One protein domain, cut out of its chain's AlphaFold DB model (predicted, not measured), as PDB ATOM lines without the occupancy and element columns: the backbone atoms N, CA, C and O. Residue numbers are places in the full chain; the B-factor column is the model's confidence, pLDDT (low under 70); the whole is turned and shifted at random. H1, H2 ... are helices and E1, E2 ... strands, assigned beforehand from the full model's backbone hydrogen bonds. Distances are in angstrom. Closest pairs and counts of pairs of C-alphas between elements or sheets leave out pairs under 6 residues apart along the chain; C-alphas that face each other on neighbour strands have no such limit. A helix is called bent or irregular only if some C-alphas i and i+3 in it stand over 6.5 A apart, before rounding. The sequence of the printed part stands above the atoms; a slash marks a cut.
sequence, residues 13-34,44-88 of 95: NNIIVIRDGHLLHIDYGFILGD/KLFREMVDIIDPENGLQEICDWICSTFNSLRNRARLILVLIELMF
ATOM      1  N   ASN A  13      -6.387  21.490  27.554       84.31
ATOM      2  CA  ASN A  13      -5.961  20.598  26.465       84.31
ATOM      3  C   ASN A  13      -4.517  20.843  25.970       84.31
ATOM      4  O   ASN A  13      -3.950  19.981  25.309       84.31
ATOM      5  N   ASN A  14      -3.920  21.996  26.292       85.56
ATOM      6  CA  ASN A  14      -2.559  22.377  25.890       85.56
ATOM      7  C   ASN A  14      -1.543  22.205  27.033       85.56
ATOM      8  O   ASN A  14      -0.384  22.617  26.903       85.56
ATOM      9  N   ILE A  15      -1.969  21.625  28.161       87.06
ATOM     10  CA  ILE A  15      -1.130  21.317  29.318       87.06
ATOM     11  C   ILE A  15      -1.339  19.847  29.669       87.06
ATOM     12  O   ILE A  15      -2.380  19.448  30.176       87.06
ATOM     13  N   ILE A  16      -0.328  19.035  29.385       89.56
ATOM     14  CA  ILE A  16      -0.385  17.585  29.540       89.56
ATOM     15  C   ILE A  16       0.433  17.178  30.761       89.56
ATOM     16  O   ILE A  16       1.566  17.623  30.933       89.56
ATOM     17  N   VAL A  17      -0.126  16.283  31.572       88.69
ATOM     18  CA  VAL A  17       0.618  15.535  32.591       88.69
ATOM     19  C   VAL A  17       1.040  14.205  31.978       88.69
ATOM     20  O   VAL A  17       0.196  13.452  31.486       88.69
ATOM     21  N   ILE A  18       2.334  13.903  31.995       91.12
ATOM     22  CA  ILE A  18       2.843  12.589  31.588       91.12
ATOM     23  C   ILE A  18       2.996  11.655  32.798       91.12
ATOM     24  O   ILE A  18       2.894  12.074  33.949       91.12
ATOM     25  N   ARG A  19       3.154  10.347  32.545       91.88
ATOM     26  CA  ARG A  19       3.022   9.286  33.571       91.88
ATOM     27  C   ARG A  19       4.000   9.395  34.744       91.88
ATOM     28  O   ARG A  19       3.730   8.831  35.796       91.88
ATOM     29  N   ASP A  20       5.120  10.073  34.552       93.50
ATOM     30  CA  ASP A  20       6.151  10.321  35.564       93.50
ATOM     31  C   ASP A  20       5.903  11.607  36.379       93.50
ATOM     32  O   ASP A  20       6.712  11.963  37.232       93.50
ATOM     33  N   GLY A  21       4.777  12.290  36.150       84.88
ATOM     34  CA  GLY A  21       4.378  13.489  36.883       84.88
ATOM     35  C   GLY A  21       4.900  14.798  36.290       84.88
ATOM     36  O   GLY A  21       4.616  15.860  36.842       84.88
ATOM     37  N   HIS A  22       5.620  14.775  35.162       88.75
ATOM     38  CA  HIS A  22       6.025  16.015  34.504       88.75
ATOM     39  C   HIS A  22       4.852  16.706  33.795       88.75
ATOM     40  O   HIS A  22       4.025  16.075  33.130       88.75
ATOM     41  N   LEU A  23       4.826  18.036  33.903       87.69
ATOM     42  CA  LEU A  23       3.913  18.915  33.178       87.69
ATOM     43  C   LEU A  23       4.569  19.402  31.883       87.69
ATOM     44  O   LEU A  23       5.629  20.029  31.911       87.69
ATOM     45  N   LEU A  24       3.910  19.164  30.753       88.00
ATOM     46  CA  LEU A  24       4.343  19.599  29.433       88.00
ATOM     47  C   LEU A  24       3.320  20.563  28.833       88.00
ATOM     48  O   LEU A  24       2.141  20.245  28.705       88.00
ATOM     49  N   HIS A  25       3.789  21.733  28.406       86.81
ATOM     50  CA  HIS A  25       3.003  22.610  27.543       86.81
ATOM     51  C   HIS A  25       3.195  22.178  26.085       86.81
ATOM     52  O   HIS A  25       4.324  21.930  25.671       86.81
ATOM     53  N   ILE A  26       2.116  22.119  25.310       89.25
ATOM     54  CA  ILE A  26       2.153  21.770  23.880       89.25
ATOM     55  C   ILE A  26       1.482  22.850  23.032       89.25
ATOM     56  O   ILE A  26       0.885  23.769  23.583       89.25
ATOM     57  N   ASP A  27       1.599  22.739  21.707       84.50
ATOM     58  CA  ASP A  27       0.998  23.657  20.731       84.50
ATOM     59  C   ASP A  27       1.434  25.117  20.935       84.50
ATOM     60  O   ASP A  27       0.762  25.903  21.586       84.50
ATOM     61  N   TYR A  28       2.600  25.507  20.428       84.75
ATOM     62  CA  TYR A  28       3.129  26.865  20.612       84.75
ATOM     63  C   TYR A  28       2.741  27.815  19.468       84.75
ATOM     64  O   TYR A  28       3.525  28.695  19.135       84.75
ATOM     65  N   GLY A  29       1.557  27.664  18.864       78.81
ATOM     66  CA  GLY A  29       1.124  28.507  17.738       78.81
ATOM     67  C   GLY A  29       1.047  30.012  18.044       78.81
ATOM     68  O   GLY A  29       1.141  30.830  17.135       78.81
ATOM     69  N   PHE A  30       0.948  30.394  19.323       77.44
ATOM     70  CA  PHE A  30       0.893  31.787  19.775       77.44
ATOM     71  C   PHE A  30       2.056  32.083  20.732       77.44
ATOM     72  O   PHE A  30       2.081  31.580  21.858       77.44
ATOM     73  N   ILE A  31       3.022  32.905  20.314       79.62
ATOM     74  CA  ILE A  31       4.232  33.253  21.084       79.62
ATOM     75  C   ILE A  31       4.407  34.779  21.073       79.62
ATOM     76  O   ILE A  31       3.894  35.449  20.191       79.62
ATOM     77  N   LEU A  32       5.094  35.340  22.073       76.44
ATOM     78  CA  LEU A  32       5.353  36.780  22.251       76.44
ATOM     79  C   LEU A  32       4.106  37.659  22.454       76.44
ATOM     80  O   LEU A  32       4.220  38.881  22.568       76.44
ATOM     81  N   GLY A  33       2.957  37.029  22.689       66.38
ATOM     82  CA  GLY A  33       1.682  37.670  22.981       66.38
ATOM     83  C   GLY A  33       0.762  37.697  21.766       66.38
ATOM     84  O   GLY A  33       1.145  38.118  20.685       66.38
ATOM     85  N   ASP A  34      -0.484  37.279  21.973       60.50
ATOM     86  CA  ASP A  34      -1.567  37.470  21.011       60.50
ATOM     87  C   ASP A  34      -2.199  38.846  21.256       60.50
ATOM     88  O   ASP A  34      -2.693  39.124  22.352       60.50
ATOM     89  N   LYS A  44      -0.341  30.420  34.356       70.25
ATOM     90  CA  LYS A  44      -1.490  29.509  34.347       70.25
ATOM     91  C   LYS A  44      -1.282  28.456  35.430       70.25
ATOM     92  O   LYS A  44      -0.629  27.449  35.186       70.25
ATOM     93  N   LEU A  45      -1.796  28.742  36.620       75.50
ATOM     94  CA  LEU A  45      -1.929  27.788  37.715       75.50
ATOM     95  C   LEU A  45      -3.423  27.577  37.939       75.50
ATOM     96  O   LEU A  45      -4.140  28.534  38.234       75.50
ATOM     97  N   PHE A  46      -3.890  26.352  37.726       79.81
ATOM     98  CA  PHE A  46      -5.286  25.998  37.967       79.81
ATOM     99  C   PHE A  46      -5.499  25.685  39.440       79.81
ATOM    100  O   PHE A  46      -4.560  25.304  40.145       79.81
ATOM    101  N   ARG A  47      -6.737  25.834  39.904       81.06
ATOM    102  CA  ARG A  47      -7.079  25.591  41.306       81.06
ATOM    103  C   ARG A  47      -6.773  24.151  41.704       81.06
ATOM    104  O   ARG A  47      -6.184  23.916  42.745       81.06
ATOM    105  N   GLU A  48      -7.065  23.218  40.814       82.88
ATOM    106  CA  GLU A  48      -6.828  21.790  40.976       82.88
ATOM    107  C   GLU A  48      -5.332  21.481  41.130       82.88
ATOM    108  O   GLU A  48      -4.959  20.601  41.897       82.88
ATOM    109  N   MET A  49      -4.456  22.226  40.439       82.81
ATOM    110  CA  MET A  49      -3.007  22.093  40.622       82.81
ATOM    111  C   MET A  49      -2.583  22.601  41.996       82.81
ATOM    112  O   MET A  49      -1.782  21.957  42.664       82.81
ATOM    113  N   VAL A  50      -3.125  23.744  42.420       86.31
ATOM    114  CA  VAL A  50      -2.831  24.329  43.732       86.31
ATOM    115  C   VAL A  50      -3.280  23.399  44.856       86.31
ATOM    116  O   VAL A  50      -2.493  23.131  45.755       86.31
ATOM    117  N   ASP A  51      -4.488  22.843  44.762       87.62
ATOM    118  CA  ASP A  51      -5.040  21.932  45.767       87.62
ATOM    119  C   ASP A  51      -4.182  20.657  45.930       87.62
ATOM    120  O   ASP A  51      -4.121  20.089  47.019       87.62
ATOM    121  N   ILE A  52      -3.490  20.217  44.870       86.31
ATOM    122  CA  ILE A  52      -2.561  19.072  44.903       86.31
ATOM    123  C   ILE A  52      -1.179  19.468  45.443       86.31
ATOM    124  O   ILE A  52      -0.533  18.674  46.122       86.31
ATOM    125  N   ILE A  53      -0.704  20.669  45.114       87.44
ATOM    126  CA  ILE A  53       0.659  21.130  45.404       87.44
ATOM    127  C   ILE A  53       0.792  21.689  46.824       87.44
ATOM    128  O   ILE A  53       1.821  21.497  47.467       87.44
ATOM    129  N   ASP A  54      -0.220  22.402  47.314       89.12
ATOM    130  CA  ASP A  54      -0.153  23.148  48.572       89.12
ATOM    131  C   ASP A  54      -0.609  22.453  49.878       89.12
ATOM    132  O   ASP A  54      -0.647  23.137  50.899       89.12
ATOM    133  N   PRO A  55      -0.924  21.139  49.957       85.94
ATOM    134  CA  PRO A  55      -1.257  20.518  51.246       85.94
ATOM    135  C   PRO A  55      -0.159  20.635  52.316       85.94
ATOM    136  O   PRO A  55      -0.465  20.656  53.506       85.94
ATOM    137  N   GLU A  56       1.110  20.722  51.904       87.06
ATOM    138  CA  GLU A  56       2.281  20.788  52.793       87.06
ATOM    139  C   GLU A  56       3.209  21.982  52.473       87.06
ATOM    140  O   GLU A  56       4.427  21.871  52.563       87.06
ATOM    141  N   ASN A  57       2.653  23.144  52.101       85.75
ATOM    142  CA  ASN A  57       3.405  24.342  51.672       85.75
ATOM    143  C   ASN A  57       4.230  24.171  50.380       85.75
ATOM    144  O   ASN A  57       5.185  24.921  50.147       85.75
ATOM    145  N   GLY A  58       3.871  23.227  49.506       89.00
ATOM    146  CA  GLY A  58       4.593  23.006  48.250       89.00
ATOM    147  C   GLY A  58       4.594  24.227  47.320       89.00
ATOM    148  O   GLY A  58       5.515  24.381  46.514       89.00
ATOM    149  N   LEU A  59       3.638  25.162  47.456       89.12
ATOM    150  CA  LEU A  59       3.690  26.419  46.704       89.12
ATOM    151  C   LEU A  59       4.907  27.270  47.060       89.12
ATOM    152  O   LEU A  59       5.440  27.936  46.172       89.12
ATOM    153  N   GLN A  60       5.359  27.259  48.316       91.62
ATOM    154  CA  GLN A  60       6.526  28.039  48.722       91.62
ATOM    155  C   GLN A  60       7.799  27.492  48.067       91.62
ATOM    156  O   GLN A  60       8.576  28.264  47.507       91.62
ATOM    157  N   GLU A  61       7.969  26.168  48.041       92.00
ATOM    158  CA  GLU A  61       9.101  25.525  47.362       92.00
ATOM    159  C   GLU A  61       9.105  25.832  45.858       92.00
ATOM    160  O   GLU A  61      10.133  26.204  45.285       92.00
ATOM    161  N   ILE A  62       7.931  25.769  45.220       89.81
ATOM    162  CA  ILE A  62       7.781  26.154  43.815       89.81
ATOM    163  C   ILE A  62       8.116  27.635  43.615       89.81
ATOM    164  O   ILE A  62       8.792  27.974  42.639       89.81
ATOM    165  N   CYS A  63       7.689  28.526  44.512       90.88
ATOM    166  CA  CYS A  63       8.039  29.943  44.438       90.88
ATOM    167  C   CYS A  63       9.555  30.149  44.493       90.88
ATOM    168  O   CYS A  63      10.091  30.906  43.680       90.88
ATOM    169  N   ASP A  64      10.255  29.441  45.376       94.19
ATOM    170  CA  ASP A  64      11.708  29.537  45.508       94.19
ATOM    171  C   ASP A  64      12.420  29.045  44.237       94.19
ATOM    172  O   ASP A  64      13.316  29.720  43.708       94.19
ATOM    173  N   TRP A  65      11.970  27.921  43.668       93.06
ATOM    174  CA  TRP A  65      12.478  27.414  42.390       93.06
ATOM    175  C   TRP A  65      12.208  28.375  41.231       93.06
ATOM    176  O   TRP A  65      13.107  28.623  40.418       93.06
ATOM    177  N   ILE A  66      11.007  28.953  41.150       91.25
ATOM    178  CA  ILE A  66      10.644  29.936  40.121       91.25
ATOM    179  C   ILE A  66      11.512  31.187  40.257       91.25
ATOM    180  O   ILE A  66      12.041  31.658  39.249       91.25
ATOM    181  N   CYS A  67      11.709  31.705  41.471       93.50
ATOM    182  CA  CYS A  67      12.544  32.878  41.723       93.50
ATOM    183  C   CYS A  67      13.995  32.636  41.292       93.50
ATOM    184  O   CYS A  67      14.567  33.428  40.536       93.50
ATOM    185  N   SER A  68      14.578  31.512  41.716       96.19
ATOM    186  CA  SER A  68      15.939  31.117  41.341       96.19
ATOM    187  C   SER A  68      16.092  30.953  39.822       96.19
ATOM    188  O   SER A  68      17.026  31.483  39.204       96.19
ATOM    189  N   THR A  69      15.121  30.297  39.184       94.12
ATOM    190  CA  THR A  69      15.100  30.082  37.732       94.12
ATOM    191  C   THR A  69      14.959  31.399  36.974       94.12
ATOM    192  O   THR A  69      15.694  31.646  36.018       94.12
ATOM    193  N   PHE A  70      14.054  32.279  37.406       93.56
ATOM    194  CA  PHE A  70      13.847  33.584  36.784       93.56
ATOM    195  C   PHE A  70      15.110  34.443  36.859       93.56
ATOM    196  O   PHE A  70      15.517  35.018  35.850       93.56
ATOM    197  N   ASN A  71      15.784  34.472  38.010       95.81
ATOM    198  CA  ASN A  71      17.054  35.183  38.166       95.81
ATOM    199  C   ASN A  71      18.153  34.596  37.268       95.81
ATOM    200  O   ASN A  71      18.890  35.341  36.618       95.81
ATOM    201  N   SER A  72      18.223  33.269  37.156       96.06
ATOM    202  CA  SER A  72      19.170  32.586  36.265       96.06
ATOM    203  C   SER A  72      18.937  32.929  34.789       96.06
ATOM    204  O   SER A  72      19.890  33.199  34.054       96.06
ATOM    205  N   LEU A  73      17.672  32.979  34.358       94.31
ATOM    206  CA  LEU A  73      17.284  33.407  33.010       94.31
ATOM    207  C   LEU A  73      17.583  34.892  32.787       94.31
ATOM    208  O   LEU A  73      18.140  35.255  31.751       94.31
ATOM    209  N   ARG A  74      17.287  35.746  33.772       95.12
ATOM    210  CA  ARG A  74      17.561  37.188  33.732       95.12
ATOM    211  C   ARG A  74      19.050  37.481  33.552       95.12
ATOM    212  O   ARG A  74      19.401  38.329  32.737       95.12
ATOM    213  N   ASN A  75      19.923  36.737  34.227       97.06
ATOM    214  CA  ASN A  75      21.377  36.859  34.069       97.06
ATOM    215  C   ASN A  75      21.860  36.529  32.645       97.06
ATOM    216  O   ASN A  75      22.930  36.969  32.234       97.06
ATOM    217  N   ARG A  76      21.067  35.777  31.873       95.69
ATOM    218  CA  ARG A  76      21.342  35.410  30.475       95.69
ATOM    219  C   ARG A  76      20.413  36.114  29.481       95.69
ATOM    220  O   ARG A  76      20.407  35.754  28.306       95.69
ATOM    221  N   ALA A  77      19.669  37.136  29.915       94.50
ATOM    222  CA  ALA A  77      18.640  37.785  29.104       94.50
ATOM    223  C   ALA A  77      19.178  38.310  27.768       94.50
ATOM    224  O   ALA A  77      18.524  38.145  26.747       94.50
ATOM    225  N   ARG A  78      20.399  38.864  27.743       95.94
ATOM    226  CA  ARG A  78      21.016  39.364  26.504       95.94
ATOM    227  C   ARG A  78      21.135  38.284  25.427       95.94
ATOM    228  O   ARG A  78      20.835  38.559  24.275       95.94
ATOM    229  N   LEU A  79      21.554  37.073  25.792       95.88
ATOM    230  CA  LEU A  79      21.655  35.963  24.841       95.88
ATOM    231  C   LEU A  79      20.272  35.592  24.297       95.88
ATOM    232  O   LEU A  79      20.112  35.440  23.093       95.88
ATOM    233  N   ILE A  80      19.281  35.481  25.185       92.12
ATOM    234  CA  ILE A  80      17.901  35.142  24.815       92.12
ATOM    235  C   ILE A  80      17.335  36.189  23.846       92.12
ATOM    236  O   ILE A  80      16.760  35.823  22.827       92.12
ATOM    237  N   LEU A  81      17.543  37.478  24.129       91.88
ATOM    238  CA  LEU A  81      17.085  38.578  23.278       91.88
ATOM    239  C   LEU A  81      17.752  38.553  21.900       91.88
ATOM    240  O   LEU A  81      17.046  38.618  20.904       91.88
ATOM    241  N   VAL A  82      19.075  38.369  21.830       95.31
ATOM    242  CA  VAL A  82      19.794  38.276  20.545       95.31
ATOM    243  C   VAL A  82      19.297  37.094  19.710       95.31
ATOM    244  O   VAL A  82      19.129  37.222  18.503       95.31
ATOM    245  N   LEU A  83      19.032  35.941  20.333       93.06
ATOM    246  CA  LEU A  83      18.474  34.790  19.619       93.06
ATOM    247  C   LEU A  83      17.075  35.086  19.062       93.06
ATOM    248  O   LEU A  83      16.798  34.716  17.927       93.06
ATOM    249  N   ILE A  84      16.221  35.781  19.822       89.38
ATOM    250  CA  ILE A  84      14.891  36.202  19.351       89.38
ATOM    251  C   ILE A  84      15.013  37.216  18.205       89.38
ATOM    252  O   ILE A  84      14.328  37.072  17.198       89.38
ATOM    253  N   GLU A  85      15.911  38.197  18.313       89.94
ATOM    254  CA  GLU A  85      16.153  39.197  17.263       89.94
ATOM    255  C   GLU A  85      16.594  38.549  15.943       89.94
ATOM    256  O   GLU A  85      16.122  38.933  14.875       89.94
ATOM    257  N   LEU A  86      17.451  37.525  16.007       91.75
ATOM    258  CA  LEU A  86      17.870  36.764  14.827       91.75
ATOM    259  C   LEU A  86      16.715  35.996  14.166       91.75
ATOM    260  O   LEU A  86      16.791  35.695  12.977       91.75
ATOM    261  N   MET A  87      15.653  35.682  14.911       89.06
ATOM    262  CA  MET A  87      14.487  34.957  14.401       89.06
ATOM    263  C   MET A  87      13.448  35.861  13.730       89.06
ATOM    264  O   MET A  87      12.562  35.335  13.064       89.06
ATOM    265  N   PHE A  88      13.555  37.192  13.824       83.62
ATOM    266  CA  PHE A  88      12.585  38.107  13.201       83.62
ATOM    267  C   PHE A  88      12.531  38.032  11.672       83.62
ATOM    268  O   PHE A  88      11.543  38.441  11.074       83.62
TER     269      PHE A  88
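Overview. This is residues 13 to 34 and 44 to 88 of the 95 residues of the protein "PI3K/PI4K domain-containing protein" of Trichomonas vaginalis (UniProt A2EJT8). Three helices make an open U, with long H2 as base and H1 and H3 as arms, and a small strand hairpin, E1 and E2, lies out of the plane of the U, nearer to the H1 arm than to the H3 arm and apart from H2 and H3. The 67 printed residues, mostly helix, run E1, E2, H1, H2, H3; the sheet E1 - E2 is antiparallel. The whole is loose, radius of gyration of the C-alphas 15.5 A, and spans 43 by 28 by 24 A.

Along the chain. E1, residues 15 to 17, begins at C-alpha (-1.130, 21.317, 29.318). E2 is residues 23 to 25. H1, residues 47 to 56, 15.6 A, is irregular: C-alphas 53 and 56 are 7.6 A apart. H2 is residues 58 to 75, 26.0 A. H3, residues 77 to 87, 15.5 A, ends at C-alpha (14.487, 34.957, 14.401).

Arrangement. Hairpin E1 and E2 has N 16 and O 24 within hydrogen-bond range, 2.8 A. H1 and H2 are close but not clearly touching, closest C-alphas Ile 53 and Leu 59, 6.2 A, about perpendicular at 75 degrees. H2 and H3 meet only through their link. Every O i to N i+4 pair is within hydrogen-bond range in H2 and H3, 4 of 6 in H1.

Size, cuts and confidence. Residues 63 to 83 stand free. Residues 35 to 43 are cut out; C-alphas 34 and 44 are 15.5 A apart. No link printed whole is long. Residues 33 to 34 have pLDDT under 70.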